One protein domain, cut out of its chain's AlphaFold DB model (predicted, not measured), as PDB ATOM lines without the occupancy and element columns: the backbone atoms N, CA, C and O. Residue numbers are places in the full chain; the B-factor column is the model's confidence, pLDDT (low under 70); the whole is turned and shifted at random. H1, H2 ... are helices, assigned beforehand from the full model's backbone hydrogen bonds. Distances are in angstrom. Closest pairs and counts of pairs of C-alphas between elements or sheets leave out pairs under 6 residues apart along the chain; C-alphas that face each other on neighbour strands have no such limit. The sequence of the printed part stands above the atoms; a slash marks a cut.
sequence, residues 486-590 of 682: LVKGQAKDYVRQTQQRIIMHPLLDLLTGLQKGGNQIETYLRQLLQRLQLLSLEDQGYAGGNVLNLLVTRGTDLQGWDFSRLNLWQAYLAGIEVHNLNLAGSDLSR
ATOM      1  N   LEU A 486     -21.375 -33.961   1.053       96.06
ATOM      2  CA  LEU A 486     -21.479 -33.659   2.486       96.06
ATOM      3  C   LEU A 486     -22.304 -32.393   2.744       96.06
ATOM      4  O   LEU A 486     -23.037 -32.286   3.725       96.06
ATOM      5  N   VAL A 487     -22.156 -31.426   1.843       94.81
ATOM      6  CA  VAL A 487     -22.856 -30.144   1.828       94.81
ATOM      7  C   VAL A 487     -23.189 -29.830   0.381       94.81
ATOM      8  O   VAL A 487     -22.347 -30.001  -0.500       94.81
ATOM      9  N   LYS A 488     -24.406 -29.347   0.132       94.06
ATOM     10  CA  LYS A 488     -24.834 -28.909  -1.194       94.06
ATOM     11  C   LYS A 488     -24.654 -27.404  -1.334       94.06
ATOM     12  O   LYS A 488     -25.472 -26.636  -0.833       94.06
ATOM     13  N   GLY A 489     -23.602 -26.974  -2.031       89.44
ATOM     14  CA  GLY A 489     -23.347 -25.552  -2.280       89.44
ATOM     15  C   GLY A 489     -24.532 -24.818  -2.920       89.44
ATOM     16  O   GLY A 489     -24.804 -23.677  -2.562       89.44
ATOM     17  N   GLN A 490     -25.296 -25.504  -3.776       88.62
ATOM     18  CA  GLN A 490     -26.466 -24.947  -4.468       88.62
ATOM     19  C   GLN A 490     -27.776 -25.046  -3.663       88.62
ATOM     20  O   GLN A 490     -28.824 -24.612  -4.142       88.62
ATOM     21  N   ALA A 491     -27.756 -25.648  -2.469       90.81
ATOM     22  CA  ALA A 491     -28.936 -25.705  -1.614       90.81
ATOM     23  C   ALA A 491     -29.220 -24.346  -0.959       90.81
ATOM     24  O   ALA A 491     -28.336 -23.499  -0.806       90.81
ATOM     25  N   LYS A 492     -30.473 -24.165  -0.522       89.06
ATOM     26  CA  LYS A 492     -30.896 -22.993   0.254       89.06
ATOM     27  C   LYS A 492     -30.036 -22.856   1.514       89.06
ATOM     28  O   LYS A 492     -29.657 -23.858   2.121       89.06
ATOM     29  N   ASP A 493     -29.803 -21.625   1.958       87.38
ATOM     30  CA  ASP A 493     -28.885 -21.341   3.069       87.38
ATOM     31  C   ASP A 493     -29.227 -22.096   4.359       87.38
ATOM     32  O   ASP A 493     -28.334 -22.662   4.984       87.38
ATOM     33  N   TYR A 494     -30.511 -22.187   4.725       91.56
ATOM     34  CA  TYR A 494     -30.921 -22.924   5.927       91.56
ATOM     35  C   TYR A 494     -30.659 -24.435   5.817       91.56
ATOM     36  O   TYR A 494     -30.293 -25.067   6.809       91.56
ATOM     37  N   VAL A 495     -30.813 -25.022   4.621       92.94
ATOM     38  CA  VAL A 495     -30.508 -26.441   4.371       92.94
ATOM     39  C   VAL A 495     -29.007 -26.654   4.504       92.94
ATOM     40  O   VAL A 495     -28.570 -27.558   5.209       92.94
ATOM     41  N   ARG A 496     -28.212 -25.771   3.895       93.69
ATOM     42  CA  ARG A 496     -26.750 -25.833   3.928       93.69
ATOM     43  C   ARG A 496     -26.195 -25.702   5.349       93.69
ATOM     44  O   ARG A 496     -25.360 -26.504   5.752       93.69
ATOM     45  N   GLN A 497     -26.705 -24.751   6.134       92.44
ATOM     46  CA  GLN A 497     -26.362 -24.603   7.556       92.44
ATOM     47  C   GLN A 497     -26.737 -25.852   8.363       92.44
ATOM     48  O   GLN A 497     -25.983 -26.296   9.225       92.44
ATOM     49  N   THR A 498     -27.888 -26.453   8.053       92.56
ATOM     50  CA  THR A 498     -28.335 -27.698   8.684       92.56
ATOM     51  C   THR A 498     -27.385 -28.850   8.347       92.56
ATOM     52  O   THR A 498     -26.908 -29.507   9.269       92.56
ATOM     53  N   GLN A 499     -27.025 -29.040   7.071       95.56
ATOM     54  CA  GLN A 499     -26.033 -30.028   6.614       95.56
ATOM     55  C   GLN A 499     -24.673 -29.834   7.295       95.56
ATOM     56  O   GLN A 499     -24.082 -30.797   7.777       95.56
ATOM     57  N   GLN A 500     -24.192 -28.592   7.409       93.94
ATOM     58  CA  GLN A 500     -22.954 -28.298   8.133       93.94
ATOM     59  C   GLN A 500     -23.042 -28.726   9.602       93.94
ATOM     60  O   GLN A 500     -22.167 -29.438  10.090       93.94
ATOM     61  N   ARG A 501     -24.125 -28.353  10.293       93.06
ATOM     62  CA  ARG A 501     -24.342 -28.667  11.712       93.06
ATOM     63  C   ARG A 501     -24.384 -30.163  12.010       93.06
ATOM     64  O   ARG A 501     -23.877 -30.563  13.045       93.06
ATOM     65  N   ILE A 502     -25.008 -30.962  11.148       91.56
ATOM     66  CA  ILE A 502     -25.321 -32.371  11.455       91.56
ATOM     67  C   ILE A 502     -24.482 -33.385  10.674       91.56
ATOM     68  O   ILE A 502     -24.514 -34.560  11.014       91.56
ATOM     69  N   ILE A 503     -23.755 -32.962   9.636       95.44
ATOM     70  CA  ILE A 503     -22.857 -33.830   8.859       95.44
ATOM     71  C   ILE A 503     -21.412 -33.368   9.036       95.44
ATOM     72  O   ILE A 503     -20.575 -34.127   9.518       95.44
ATOM     73  N   MET A 504     -21.113 -32.115   8.682       93.88
ATOM     74  CA  MET A 504     -19.729 -31.626   8.641       93.88
ATOM     75  C   MET A 504     -19.098 -31.486  10.018       93.88
ATOM     76  O   MET A 504     -17.999 -31.988  10.231       93.88
ATOM     77  N   HIS A 505     -19.764 -30.792  10.942       93.12
ATOM     78  CA  HIS A 505     -19.222 -30.560  12.278       93.12
ATOM     79  C   HIS A 505     -19.013 -31.875  13.044       93.12
ATOM     80  O   HIS A 505     -17.885 -32.092  13.478       93.12
ATOM     81  N   PRO A 506     -19.978 -32.816  13.094       92.38
ATOM     82  CA  PRO A 506     -19.749 -34.111  13.733       92.38
ATOM     83  C   PRO A 506     -18.615 -34.918  13.086       92.38
ATOM     84  O   PRO A 506     -17.813 -35.523  13.793       92.38
ATOM     85  N   LEU A 507     -18.490 -34.898  11.752       93.19
ATOM     86  CA  LEU A 507     -17.370 -35.547  11.062       93.19
ATOM     87  C   LEU A 507     -16.021 -34.909  11.443       93.19
ATOM     88  O   LEU A 507     -15.055 -35.621  11.713       93.19
ATOM     89  N   LEU A 508     -15.943 -33.577  11.491       91.19
ATOM     90  CA  LEU A 508     -14.740 -32.856  11.917       91.19
ATOM     91  C   LEU A 508     -14.410 -33.106  13.394       91.19
ATOM     92  O   LEU A 508     -13.231 -33.238  13.731       91.19
ATOM     93  N   ASP A 509     -15.421 -33.209  14.254       89.19
ATOM     94  CA  ASP A 509     -15.266 -33.534  15.671       89.19
ATOM     95  C   ASP A 509     -14.714 -34.952  15.847       89.19
ATOM     96  O   ASP A 509     -13.761 -35.138  16.605       89.19
ATOM     97  N   LEU A 510     -15.210 -35.939  15.087       88.00
ATOM     98  CA  LEU A 510     -14.664 -37.304  15.069       88.00
ATOM     99  C   LEU A 510     -13.209 -37.337  14.590       88.00
ATOM    100  O   LEU A 510     -12.353 -37.956  15.228       88.00
ATOM    101  N   LEU A 511     -12.902 -36.627  13.499       86.44
ATOM    102  CA  LEU A 511     -11.538 -36.522  12.973       86.44
ATOM    103  C   LEU A 511     -10.585 -35.835  13.969       86.44
ATOM    104  O   LEU A 511      -9.403 -36.173  14.021       86.44
ATOM    105  N   THR A 512     -11.088 -34.895  14.778       83.44
ATOM    106  CA  THR A 512     -10.289 -34.140  15.758       83.44
ATOM    107  C   THR A 512     -10.145 -34.884  17.095       83.44
ATOM    108  O   THR A 512      -9.066 -34.872  17.687       83.44
ATOM    109  N   GLY A 513     -11.194 -35.564  17.567       74.00
ATOM    110  CA  GLY A 513     -11.277 -36.183  18.897       74.00
ATOM    111  C   GLY A 513     -10.261 -37.300  19.161       74.00
ATOM    112  O   GLY A 513      -9.943 -37.584  20.315       74.00
ATOM    113  N   LEU A 514      -9.693 -37.896  18.112       57.69
ATOM    114  CA  LEU A 514      -8.675 -38.946  18.220       57.69
ATOM    115  C   LEU A 514      -7.234 -38.438  18.087       57.69
ATOM    116  O   LEU A 514      -6.294 -39.206  18.300       57.69
ATOM    117  N   GLN A 515      -7.028 -37.157  17.766       56.94
ATOM    118  CA  GLN A 515      -5.716 -36.646  17.374       56.94
ATOM    119  C   GLN A 515      -5.206 -35.572  18.338       56.94
ATOM    120  O   GLN A 515      -5.629 -34.419  18.333       56.94
ATOM    121  N   LYS A 516      -4.186 -35.929  19.128       50.12
ATOM    122  CA  LYS A 516      -3.317 -34.966  19.823       50.12
ATOM    123  C   LYS A 516      -2.422 -34.235  18.798       50.12
ATOM    124  O   LYS A 516      -1.216 -34.451  18.777       50.12
ATOM    125  N   GLY A 517      -2.994 -33.409  17.919       51.06
ATOM    126  CA  GLY A 517      -2.237 -32.567  16.979       51.06
ATOM    127  C   GLY A 517      -3.027 -32.170  15.730       51.06
ATOM    128  O   GLY A 517      -3.208 -32.977  14.826       51.06
ATOM    129  N   GLY A 518      -3.449 -30.906  15.641       57.09
ATOM    130  CA  GLY A 518      -4.400 -30.402  14.637       57.09
ATOM    131  C   GLY A 518      -3.991 -30.431  13.151       57.09
ATOM    132  O   GLY A 518      -4.839 -30.097  12.325       57.09
ATOM    133  N   ASN A 519      -2.763 -30.848  12.800       64.75
ATOM    134  CA  ASN A 519      -2.223 -30.814  11.422       64.75
ATOM    135  C   ASN A 519      -2.272 -32.164  10.671       64.75
ATOM    136  O   ASN A 519      -1.930 -32.231   9.489       64.75
ATOM    137  N   GLN A 520      -2.676 -33.260  11.321       78.31
ATOM    138  CA  GLN A 520      -2.743 -34.576  10.666       78.31
ATOM    139  C   GLN A 520      -3.917 -34.685   9.681       78.31
ATOM    140  O   GLN A 520      -3.741 -35.248   8.603       78.31
ATOM    141  N   ILE A 521      -5.069 -34.071   9.978       84.50
ATOM    142  CA  ILE A 521      -6.243 -34.054   9.083       84.50
ATOM    143  C   ILE A 521      -5.884 -33.478   7.708       84.50
ATOM    144  O   ILE A 521      -6.180 -34.094   6.688       84.50
ATOM    145  N   GLU A 522      -5.189 -32.338   7.658       88.00
ATOM    146  CA  GLU A 522      -4.768 -31.734   6.386       88.00
ATOM    147  C   GLU A 522      -3.836 -32.652   5.591       88.00
ATOM    148  O   GLU A 522      -3.903 -32.697   4.366       88.00
ATOM    149  N   THR A 523      -3.004 -33.436   6.281       88.00
ATOM    150  CA  THR A 523      -2.131 -34.427   5.641       88.00
ATOM    151  C   THR A 523      -2.953 -35.541   4.989       88.00
ATOM    152  O   THR A 523      -2.716 -35.861   3.824       88.00
ATOM    153  N   TYR A 524      -3.957 -36.082   5.690       87.81
ATOM    154  CA  TYR A 524      -4.873 -37.082   5.128       87.81
ATOM    155  C   TYR A 524      -5.661 -36.531   3.939       87.81
ATOM    156  O   TYR A 524      -5.746 -37.185   2.900       87.81
ATOM    157  N   LEU A 525      -6.175 -35.302   4.042       91.31
ATOM    158  CA  LEU A 525      -6.903 -34.660   2.948       91.31
ATOM    159  C   LEU A 525      -5.999 -34.401   1.732       91.31
ATOM    160  O   LEU A 525      -6.427 -34.635   0.607       91.31
ATOM    161  N   ARG A 526      -4.729 -34.015   1.921       92.12
ATOM    162  CA  ARG A 526      -3.760 -33.896   0.813       92.12
ATOM    163  C   ARG A 526      -3.477 -35.238   0.141       92.12
ATOM    164  O   ARG A 526      -3.447 -35.303  -1.085       92.12
ATOM    165  N   GLN A 527      -3.296 -36.306   0.918       90.00
ATOM    166  CA  GLN A 527      -3.121 -37.657   0.369       90.00
ATOM    167  C   GLN A 527      -4.365 -38.116  -0.399       90.00
ATOM    168  O   GLN A 527      -4.251 -38.734  -1.458       90.00
ATOM    169  N   LEU A 528      -5.557 -37.778   0.099       91.56
ATOM    170  CA  LEU A 528      -6.814 -38.057  -0.580       91.56
ATOM    171  C   LEU A 528      -6.917 -37.307  -1.917       91.56
ATOM    172  O   LEU A 528      -7.250 -37.933  -2.919       91.56
ATOM    173  N   LEU A 529      -6.568 -36.016  -1.964       94.12
ATOM    174  CA  LEU A 529      -6.536 -35.245  -3.215       94.12
ATOM    175  C   LEU A 529      -5.587 -35.872  -4.242       94.12
ATOM    176  O   LEU A 529      -5.982 -36.072  -5.385       94.12
ATOM    177  N   GLN A 530      -4.382 -36.273  -3.826       92.50
ATOM    178  CA  GLN A 530      -3.434 -36.954  -4.715       92.50
ATOM    179  C   GLN A 530      -4.004 -38.262  -5.275       92.50
ATOM    180  O   GLN A 530      -3.840 -38.543  -6.458       92.50
ATOM    181  N   ARG A 531      -4.706 -39.053  -4.452       91.31
ATOM    182  CA  ARG A 531      -5.389 -40.276  -4.907       91.31
ATOM    183  C   ARG A 531      -6.512 -39.965  -5.898       91.31
ATOM    184  O   ARG A 531      -6.634 -40.673  -6.891       91.31
ATOM    185  N   LEU A 532      -7.301 -38.919  -5.651       92.88
ATOM    186  CA  LEU A 532      -8.388 -38.492  -6.539       92.88
ATOM    187  C   LEU A 532      -7.871 -37.999  -7.894       92.88
ATOM    188  O   LEU A 532      -8.453 -38.331  -8.919       92.88
ATOM    189  N   GLN A 533      -6.748 -37.279  -7.916       93.69
ATOM    190  CA  GLN A 533      -6.115 -36.791  -9.148       93.69
ATOM    191  C   GLN A 533      -5.591 -37.917 -10.060       93.69
ATOM    192  O   GLN A 533      -5.288 -37.665 -11.227       93.69
ATOM    193  N   LEU A 534      -5.466 -39.149  -9.547       91.56
ATOM    194  CA  LEU A 534      -5.136 -40.337 -10.345       91.56
ATOM    195  C   LEU A 534      -6.368 -40.964 -11.016       91.56
ATOM    196  O   LEU A 534      -6.206 -41.783 -11.920       91.56
ATOM    197  N   LEU A 535      -7.578 -40.609 -10.576       89.88
ATOM    198  CA  LEU A 535      -8.838 -41.084 -11.147       89.88
ATOM    199  C   LEU A 535      -9.266 -40.204 -12.326       89.88
ATOM    200  O   LEU A 535      -8.934 -39.017 -12.389       89.88
ATOM    201  N   SER A 536     -10.043 -40.777 -13.247       88.19
ATOM    202  CA  SER A 536     -10.695 -40.008 -14.310       88.19
ATOM    203  C   SER A 536     -11.754 -39.065 -13.719       88.19
ATOM    204  O   SER A 536     -12.302 -39.352 -12.657       88.19
ATOM    205  N   LEU A 537     -12.088 -37.957 -14.395       85.75
ATOM    206  CA  LEU A 537     -13.158 -37.058 -13.923       85.75
ATOM    207  C   LEU A 537     -14.507 -37.790 -13.788       85.75
ATOM    208  O   LEU A 537     -15.304 -37.450 -12.922       85.75
ATOM    209  N   GLU A 538     -14.758 -38.827 -14.587       84.00
ATOM    210  CA  GLU A 538     -15.978 -39.640 -14.488       84.00
ATOM    211  C   GLU A 538     -16.026 -40.478 -13.201       84.00
ATOM    212  O   GLU A 538     -17.119 -40.789 -12.735       84.00
ATOM    213  N   ASP A 539     -14.860 -40.775 -12.611       87.94
ATOM    214  CA  ASP A 539     -14.685 -41.632 -11.434       87.94
ATOM    215  C   ASP A 539     -14.485 -40.856 -10.116       87.94
ATOM    216  O   ASP A 539     -14.385 -41.469  -9.054       87.94
ATOM    217  N   GLN A 540     -14.440 -39.521 -10.139       90.75
ATOM    218  CA  GLN A 540     -14.165 -38.708  -8.944       90.75
ATOM    219  C   GLN A 540     -15.410 -38.259  -8.161       90.75
ATOM    220  O   GLN A 540     -15.312 -37.967  -6.964       90.75
ATOM    221  N   GLY A 541     -16.569 -38.169  -8.818       92.00
ATOM    222  CA  GLY A 541     -17.838 -37.758  -8.205       92.00
ATOM    223  C   GLY A 541     -17.767 -36.489  -7.353       92.00
ATOM    224  O   GLY A 541     -17.245 -35.467  -7.789       92.00
ATOM    225  N   TYR A 542     -18.317 -36.546  -6.137       95.56
ATOM    226  CA  TYR A 542     -18.383 -35.415  -5.200       95.56
ATOM    227  C   TYR A 542     -17.116 -35.230  -4.351       95.56
ATOM    228  O   TYR A 542     -17.029 -34.274  -3.576       95.56
ATOM    229  N   ALA A 543     -16.120 -36.112  -4.472       95.31
ATOM    230  CA  ALA A 543     -15.043 -36.209  -3.492       95.31
ATOM    231  C   ALA A 543     -14.167 -34.949  -3.428       95.31
ATOM    232  O   ALA A 543     -13.851 -34.486  -2.331       95.31
ATOM    233  N   GLY A 544     -13.823 -34.353  -4.575       95.75
ATOM    234  CA  GLY A 544     -13.046 -33.109  -4.618       95.75
ATOM    235  C   GLY A 544     -13.785 -31.945  -3.953       95.75
ATOM    236  O   GLY A 544     -13.220 -31.243  -3.113       95.75
ATOM    237  N   GLY A 545     -15.079 -31.794  -4.254       96.19
ATOM    238  CA  GLY A 545     -15.939 -30.788  -3.625       96.19
ATOM    239  C   GLY A 545     -16.116 -31.000  -2.118       96.19
ATOM    240  O   GLY A 545     -16.060 -30.041  -1.348       96.19
ATOM    241  N   ASN A 546     -16.243 -32.254  -1.676       97.19
ATOM    242  CA  ASN A 546     -16.328 -32.614  -0.260       97.19
ATOM    243  C   ASN A 546     -15.059 -32.245   0.513       97.19
ATOM    244  O   ASN A 546     -15.154 -31.651   1.587       97.19
ATOM    245  N   VAL A 547     -13.877 -32.548  -0.036       96.06
ATOM    246  CA  VAL A 547     -12.601 -32.163   0.588       96.06
ATOM    247  C   VAL A 547     -12.497 -30.644   0.704       96.06
ATOM    248  O   VAL A 547     -12.146 -30.138   1.769       96.06
ATOM    249  N   LEU A 548     -12.856 -29.907  -0.349       95.75
ATOM    250  CA  LEU A 548     -12.831 -28.447  -0.324       95.75
ATOM    251  C   LEU A 548     -13.780 -27.878   0.742       95.75
ATOM    252  O   LEU A 548     -13.371 -27.045   1.549       95.75
ATOM    253  N   ASN A 549     -15.011 -28.390   0.815       96.06
ATOM    254  CA  ASN A 549     -15.981 -27.994   1.836       96.06
ATOM    255  C   ASN A 549     -15.496 -28.312   3.265       96.06
ATOM    256  O   ASN A 549     -15.766 -27.529   4.178       96.06
ATOM    257  N   LEU A 550     -14.770 -29.418   3.477       94.88
ATOM    258  CA  LEU A 550     -14.174 -29.771   4.778       94.88
ATOM    259  C   LEU A 550     -13.115 -28.760   5.209       94.88
ATOM    260  O   LEU A 550     -13.154 -28.292   6.348       94.88
ATOM    261  N   LEU A 551     -12.214 -28.382   4.301       93.19
ATOM    262  CA  LEU A 551     -11.182 -27.379   4.572       93.19
ATOM    263  C   LEU A 551     -11.794 -26.007   4.870       93.19
ATOM    264  O   LEU A 551     -11.420 -25.369   5.854       93.19
ATOM    265  N   VAL A 552     -12.780 -25.591   4.070       92.00
ATOM    266  CA  VAL A 552     -13.497 -24.322   4.267       92.00
ATOM    267  C   VAL A 552     -14.223 -24.308   5.612       92.00
ATOM    268  O   VAL A 552     -14.077 -23.359   6.375       92.00
ATOM    269  N   THR A 553     -14.955 -25.374   5.952       92.00
ATOM    270  CA  THR A 553     -15.712 -25.456   7.217       92.00
ATOM    271  C   THR A 553     -14.790 -25.476   8.439       92.00
ATOM    272  O   THR A 553     -15.151 -24.961   9.495       92.00
ATOM    273  N   ARG A 554     -13.581 -26.033   8.301       89.88
ATOM    274  CA  ARG A 554     -12.545 -26.007   9.341       89.88
ATOM    275  C   ARG A 554     -11.871 -24.635   9.492       89.88
ATOM    276  O   ARG A 554     -11.265 -24.385  10.531       89.88
ATOM    277  N   GLY A 555     -11.958 -23.763   8.486       88.69
ATOM    278  CA  GLY A 555     -11.214 -22.503   8.439       88.69
ATOM    279  C   GLY A 555      -9.737 -22.680   8.070       88.69
ATOM    280  O   GLY A 555      -8.899 -21.900   8.514       88.69
ATOM    281  N   THR A 556      -9.400 -23.721   7.302       89.12
ATOM    282  CA  THR A 556      -8.033 -23.945   6.805       89.12
ATOM    283  C   THR A 556      -7.660 -22.893   5.754       89.12
ATOM    284  O   THR A 556      -8.454 -22.591   4.863       89.12
ATOM    285  N   ASP A 557      -6.425 -22.386   5.814       87.94
ATOM    286  CA  ASP A 557      -5.851 -21.565   4.744       87.94
ATOM    287  C   ASP A 557      -5.658 -22.413   3.474       87.94
ATOM    288  O   ASP A 557      -4.931 -23.414   3.460       87.94
ATOM    289  N   LEU A 558      -6.339 -22.010   2.400       89.38
ATOM    290  CA  LEU A 558      -6.337 -22.699   1.114       89.38
ATOM    291  C   LEU A 558      -5.131 -22.332   0.232       89.38
ATOM    292  O   LEU A 558      -4.977 -22.898  -0.855       89.38
ATOM    293  N   GLN A 559      -4.239 -21.445   0.686       87.06
ATOM    294  CA  GLN A 559      -3.043 -21.080  -0.067       87.06
ATOM    295  C   GLN A 559      -2.156 -22.300  -0.370       87.06
ATOM    296  O   GLN A 559      -1.712 -23.026   0.521       87.06
ATOM    297  N   GLY A 560      -1.854 -22.514  -1.657       85.25
ATOM    298  CA  GLY A 560      -0.979 -23.598  -2.111       85.25
ATOM    299  C   GLY A 560      -1.613 -24.993  -2.070       85.25
ATOM    300  O   GLY A 560      -0.903 -25.995  -2.181       85.25
ATOM    301  N   TRP A 561      -2.931 -25.090  -1.893       93.50
ATOM    302  CA  TRP A 561      -3.650 -26.337  -2.138       93.50
ATOM    303  C   TRP A 561      -3.825 -26.575  -3.639       93.50
ATOM    304  O   TRP A 561      -4.068 -25.647  -4.414       93.50
ATOM    305  N   ASP A 562      -3.696 -27.839  -4.042       93.31
ATOM    306  CA  ASP A 562      -3.856 -28.262  -5.428       93.31
ATOM    307  C   ASP A 562      -5.142 -29.067  -5.596       93.31
ATOM    308  O   ASP A 562      -5.234 -30.209  -5.152       93.31
ATOM    309  N   PHE A 563      -6.127 -28.444  -6.233       95.56
ATOM    310  CA  PHE A 563      -7.392 -29.053  -6.622       95.56
ATOM    311  C   PHE A 563      -7.482 -29.246  -8.139       95.56
ATOM    312  O   PHE A 563      -8.565 -29.497  -8.652       95.56
ATOM    313  N   SER A 564      -6.363 -29.140  -8.867       91.62
ATOM    314  CA  SER A 564      -6.358 -29.302 -10.318       91.62
ATOM    315  C   SER A 564      -6.857 -30.679 -10.747       91.62
ATOM    316  O   SER A 564      -6.553 -31.691 -10.111       91.62
ATOM    317  N   ARG A 565      -7.573 -30.710 -11.876       92.38
ATOM    318  CA  ARG A 565      -8.148 -31.920 -12.488       92.38
ATOM    319  C   ARG A 565      -9.094 -32.678 -11.553       92.38
ATOM    320  O   ARG A 565      -9.129 -33.909 -11.598       92.38
ATOM    321  N   LEU A 566      -9.847 -31.944 -10.725       95.44
ATOM    322  CA  LEU A 566     -10.847 -32.512  -9.826       95.44
ATOM    323  C   LEU A 566     -12.284 -32.086 -10.148       95.44
ATOM    324  O   LEU A 566     -12.526 -30.944 -10.532       95.44
ATOM    325  N   ASN A 567     -13.260 -32.961  -9.902       93.50
ATOM    326  CA  ASN A 567     -14.662 -32.553  -9.798       93.50
ATOM    327  C   ASN A 567     -14.906 -31.836  -8.465       93.50
ATOM    328  O   ASN A 567     -14.812 -32.439  -7.392       93.50
ATOM    329  N   LEU A 568     -15.271 -30.554  -8.521       95.00
ATOM    330  CA  LEU A 568     -15.588 -29.744  -7.337       95.00
ATOM    331  C   LEU A 568     -17.097 -29.559  -7.167       95.00
ATOM    332  O   LEU A 568     -17.587 -28.503  -6.750       95.00
ATOM    333  N   TRP A 569     -17.856 -30.602  -7.505       93.25
ATOM    334  CA  TRP A 569     -19.308 -30.579  -7.432       93.25
ATOM    335  C   TRP A 569     -19.793 -30.263  -6.022       93.25
ATOM    336  O   TRP A 569     -19.319 -30.841  -5.048       93.25
ATOM    337  N   GLN A 570     -20.768 -29.355  -5.927       95.06
ATOM    338  CA  GLN A 570     -21.365 -28.904  -4.668       95.06
ATOM    339  C   GLN A 570     -20.396 -28.208  -3.694       95.06
ATOM    340  O   GLN A 570     -20.774 -27.938  -2.552       95.06
ATOM    341  N   ALA A 571     -19.186 -27.839  -4.132       94.62
ATOM    342  CA  ALA A 571     -18.321 -26.962  -3.352       94.62
ATOM    343  C   ALA A 571     -18.967 -25.576  -3.159       94.62
ATOM    344  O   ALA A 571     -19.568 -25.017  -4.084       94.62
ATOM    345  N   TYR A 572     -18.841 -25.023  -1.953       92.31
ATOM    346  CA  TYR A 572     -19.359 -23.708  -1.585       92.31
ATOM    347  C   TYR A 572     -18.203 -22.756  -1.262       92.31
ATOM    348  O   TYR A 572     -17.623 -22.806  -0.181       92.31
ATOM    349  N   LEU A 573     -17.877 -21.887  -2.218       88.25
ATOM    350  CA  LEU A 573     -16.803 -20.890  -2.141       88.25
ATOM    351  C   LEU A 573     -17.333 -19.454  -2.034       88.25
ATOM    352  O   LEU A 573     -16.566 -18.497  -2.128       88.25
ATOM    353  N   ALA A 574     -18.642 -19.274  -1.853       84.62
ATOM    354  CA  ALA A 574     -19.203 -17.944  -1.669       84.62
ATOM    355  C   ALA A 574     -18.753 -17.341  -0.330       84.62
ATOM    356  O   ALA A 574     -18.891 -17.952   0.727       84.62
ATOM    357  N   GLY A 575     -18.205 -16.130  -0.402       77.81
ATOM    358  CA  GLY A 575     -17.588 -15.411   0.707       77.81
ATOM    359  C   GLY A 575     -16.187 -15.897   1.087       77.81
ATOM    360  O   GLY A 575     -15.679 -15.451   2.111       77.81
ATOM    361  N   ILE A 576     -15.565 -16.796   0.311       82.81
ATOM    362  CA  ILE A 576     -14.247 -17.361   0.631       82.81
ATOM    363  C   ILE A 576     -13.154 -16.686  -0.199       82.81
ATOM    364  O   ILE A 576     -13.179 -16.717  -1.430       82.81
ATOM    365  N   GLU A 577     -12.161 -16.115   0.479       76.56
ATOM    366  CA  GLU A 577     -10.954 -15.590  -0.161       76.56
ATOM    367  C   GLU A 577     -10.034 -16.752  -0.563       76.56
ATOM    368  O   GLU A 577      -9.444 -17.432   0.275       76.56
ATOM    369  N   VAL A 578      -9.924 -17.007  -1.870       76.19
ATOM    370  CA  VAL A 578      -9.095 -18.082  -2.431       76.19
ATOM    371  C   VAL A 578      -7.835 -17.512  -3.085       76.19
ATOM    372  O   VAL A 578      -7.807 -17.192  -4.270       76.19
ATOM    373  N   HIS A 579      -6.754 -17.384  -2.313       76.94
ATOM    374  CA  HIS A 579      -5.461 -16.926  -2.831       76.94
ATOM    375  C   HIS A 579      -4.553 -18.099  -3.210       76.94
ATOM    376  O   HIS A 579      -4.244 -18.937  -2.369       76.94
ATOM    377  N   ASN A 580      -4.046 -18.120  -4.450       79.81
ATOM    378  CA  ASN A 580      -3.093 -19.133  -4.931       79.81
ATOM    379  C   ASN A 580      -3.583 -20.589  -4.728       79.81
ATOM    380  O   ASN A 580      -2.821 -21.470  -4.326       79.81
ATOM    381  N   LEU A 581      -4.880 -20.812  -4.966       86.69
ATOM    382  CA  LEU A 581      -5.524 -22.123  -5.017       86.69
ATOM    383  C   LEU A 581      -5.478 -22.631  -6.462       86.69
ATOM    384  O   LEU A 581      -5.992 -21.964  -7.363       86.69
ATOM    385  N   ASN A 582      -4.874 -23.794  -6.708       86.69
ATOM    386  CA  ASN A 582      -4.814 -24.333  -8.066       86.69
ATOM    387  C   ASN A 582      -6.114 -25.070  -8.410       86.69
ATOM    388  O   ASN A 582      -6.383 -26.137  -7.866       86.69
ATOM    389  N   LEU A 583      -6.892 -24.514  -9.340       90.81
ATOM    390  CA  LEU A 583      -8.130 -25.102  -9.865       90.81
ATOM    391  C   LEU A 583      -7.992 -25.561 -11.328       90.81
ATOM    392  O   LEU A 583      -8.997 -25.849 -11.981       90.81
ATOM    393  N   ALA A 584      -6.776 -25.629 -11.879       85.31
ATOM    394  CA  ALA A 584      -6.562 -25.887 -13.303       85.31
ATOM    395  C   ALA A 584      -7.188 -27.217 -13.768       85.31
ATOM    396  O   ALA A 584      -6.939 -28.271 -13.192       85.31
ATOM    397  N   GLY A 585      -7.989 -27.180 -14.836       82.00
ATOM    398  CA  GLY A 585      -8.608 -28.380 -15.418       82.00
ATOM    399  C   GLY A 585      -9.668 -29.061 -14.543       82.00
ATOM    400  O   GLY A 585      -9.985 -30.218 -14.793       82.00
ATOM    401  N   SER A 586     -10.175 -28.377 -13.516       90.62
ATOM    402  CA  SER A 586     -11.213 -28.886 -12.607       90.62
ATOM    403  C   SER A 586     -12.613 -28.657 -13.171       90.62
ATOM    404  O   SER A 586     -12.847 -27.657 -13.851       90.62
ATOM    405  N   ASP A 587     -13.563 -29.533 -12.840       87.12
ATOM    406  CA  ASP A 587     -14.979 -29.306 -13.137       87.12
ATOM    407  C   ASP A 587     -15.633 -28.471 -12.024       87.12
ATOM    408  O   ASP A 587     -15.798 -28.922 -10.886       87.12
ATOM    409  N   LEU A 588     -16.019 -27.244 -12.383       88.31
ATOM    410  CA  LEU A 588     -16.651 -26.248 -11.512       88.31
ATOM    411  C   LEU A 588     -18.157 -26.075 -11.790       88.31
ATOM    412  O   LEU A 588     -18.793 -25.190 -11.218       88.31
ATOM    413  N   SER A 589     -18.751 -26.899 -12.663       82.69
ATOM    414  CA  SER A 589     -20.128 -26.735 -13.168       82.69
ATOM    415  C   SER A 589     -21.216 -26.737 -12.086       82.69
ATOM    416  O   SER A 589     -22.312 -26.219 -12.300       82.69
ATOM    417  N   ARG A 590     -20.922 -27.306 -10.908       87.44
ATOM    418  CA  ARG A 590     -21.835 -27.378  -9.753       87.44
ATOM    419  C   ARG A 590     -21.285 -26.674  -8.505       87.44
ATOM    420  O   ARG A 590     -21.735 -26.966  -7.397       87.44
TER     421      ARG A 590
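This is residues 486 to 590 of the 682 residues of the protein "HTH cro/C1-type domain-containing protein" of Chloroflexi bacterium 54-19 (UniProt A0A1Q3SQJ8). The long helix H1 and the helix H2 make an open corner, H4 runs inside it beside H2 with its last residues at H1, and a long stretch without named elements, residues 555 to 590, winds in a wide coil next to H4. Residues 580 to 590 of this coil come back alongside residues 560 to 570, while residues 513 to 519 stick out at the corner. The printed part has 105 residues with four named helices, H1, H2, H3 and H4 in chain order, and no named strand; its class is all helix, though under half of the residues, 50, are in named elements. It is compact and rounded, with a radius of gyration of the C-alphas of 13.4 A and spans of 34 by 33 by 27 A.

H1, residues 493 to 513, is 27.9 A long from C-alpha 493 at (-28.885, -21.341, 3.069). H2 is residues 520 to 532, 18.5 A; H3 is residues 537 to 540, 5.3 A; H4 is residues 543 to 554, 16.6 A, ending with C-alpha 554 at (-12.545, -26.007, 9.341).

H1 has a kink of 27 degrees near residue 500. With residues 500 to 508 alone it touches H4, about perpendicular at 83 degrees, closest at the C-alphas of Met 504 and Leu 550, 7.0 A. H4 touches H2 at a shallow tilt of 20 degrees, opposite ways, closest at the C-alphas of Leu 525 and Val 547, 6.7 A. H1 and H2 are close but not clearly touching, the closest C-alphas, Leu 511 and Ile 521, being 7.0 A apart. H3 is apart from H1 and meets H4 only through their link. Every O i to N i+4 pair is within hydrogen-bond range in H2 and H4, and 15 of 17 are in H1; H3 is too short for such a pair.

The C-alphas farthest apart, Lys 516 and Ser 589, are 37.9 A apart. The printed part has no cut, and no link between helices is long. Residues 514 to 519 have pLDDT under 70; the mean of the printed part is 88.0.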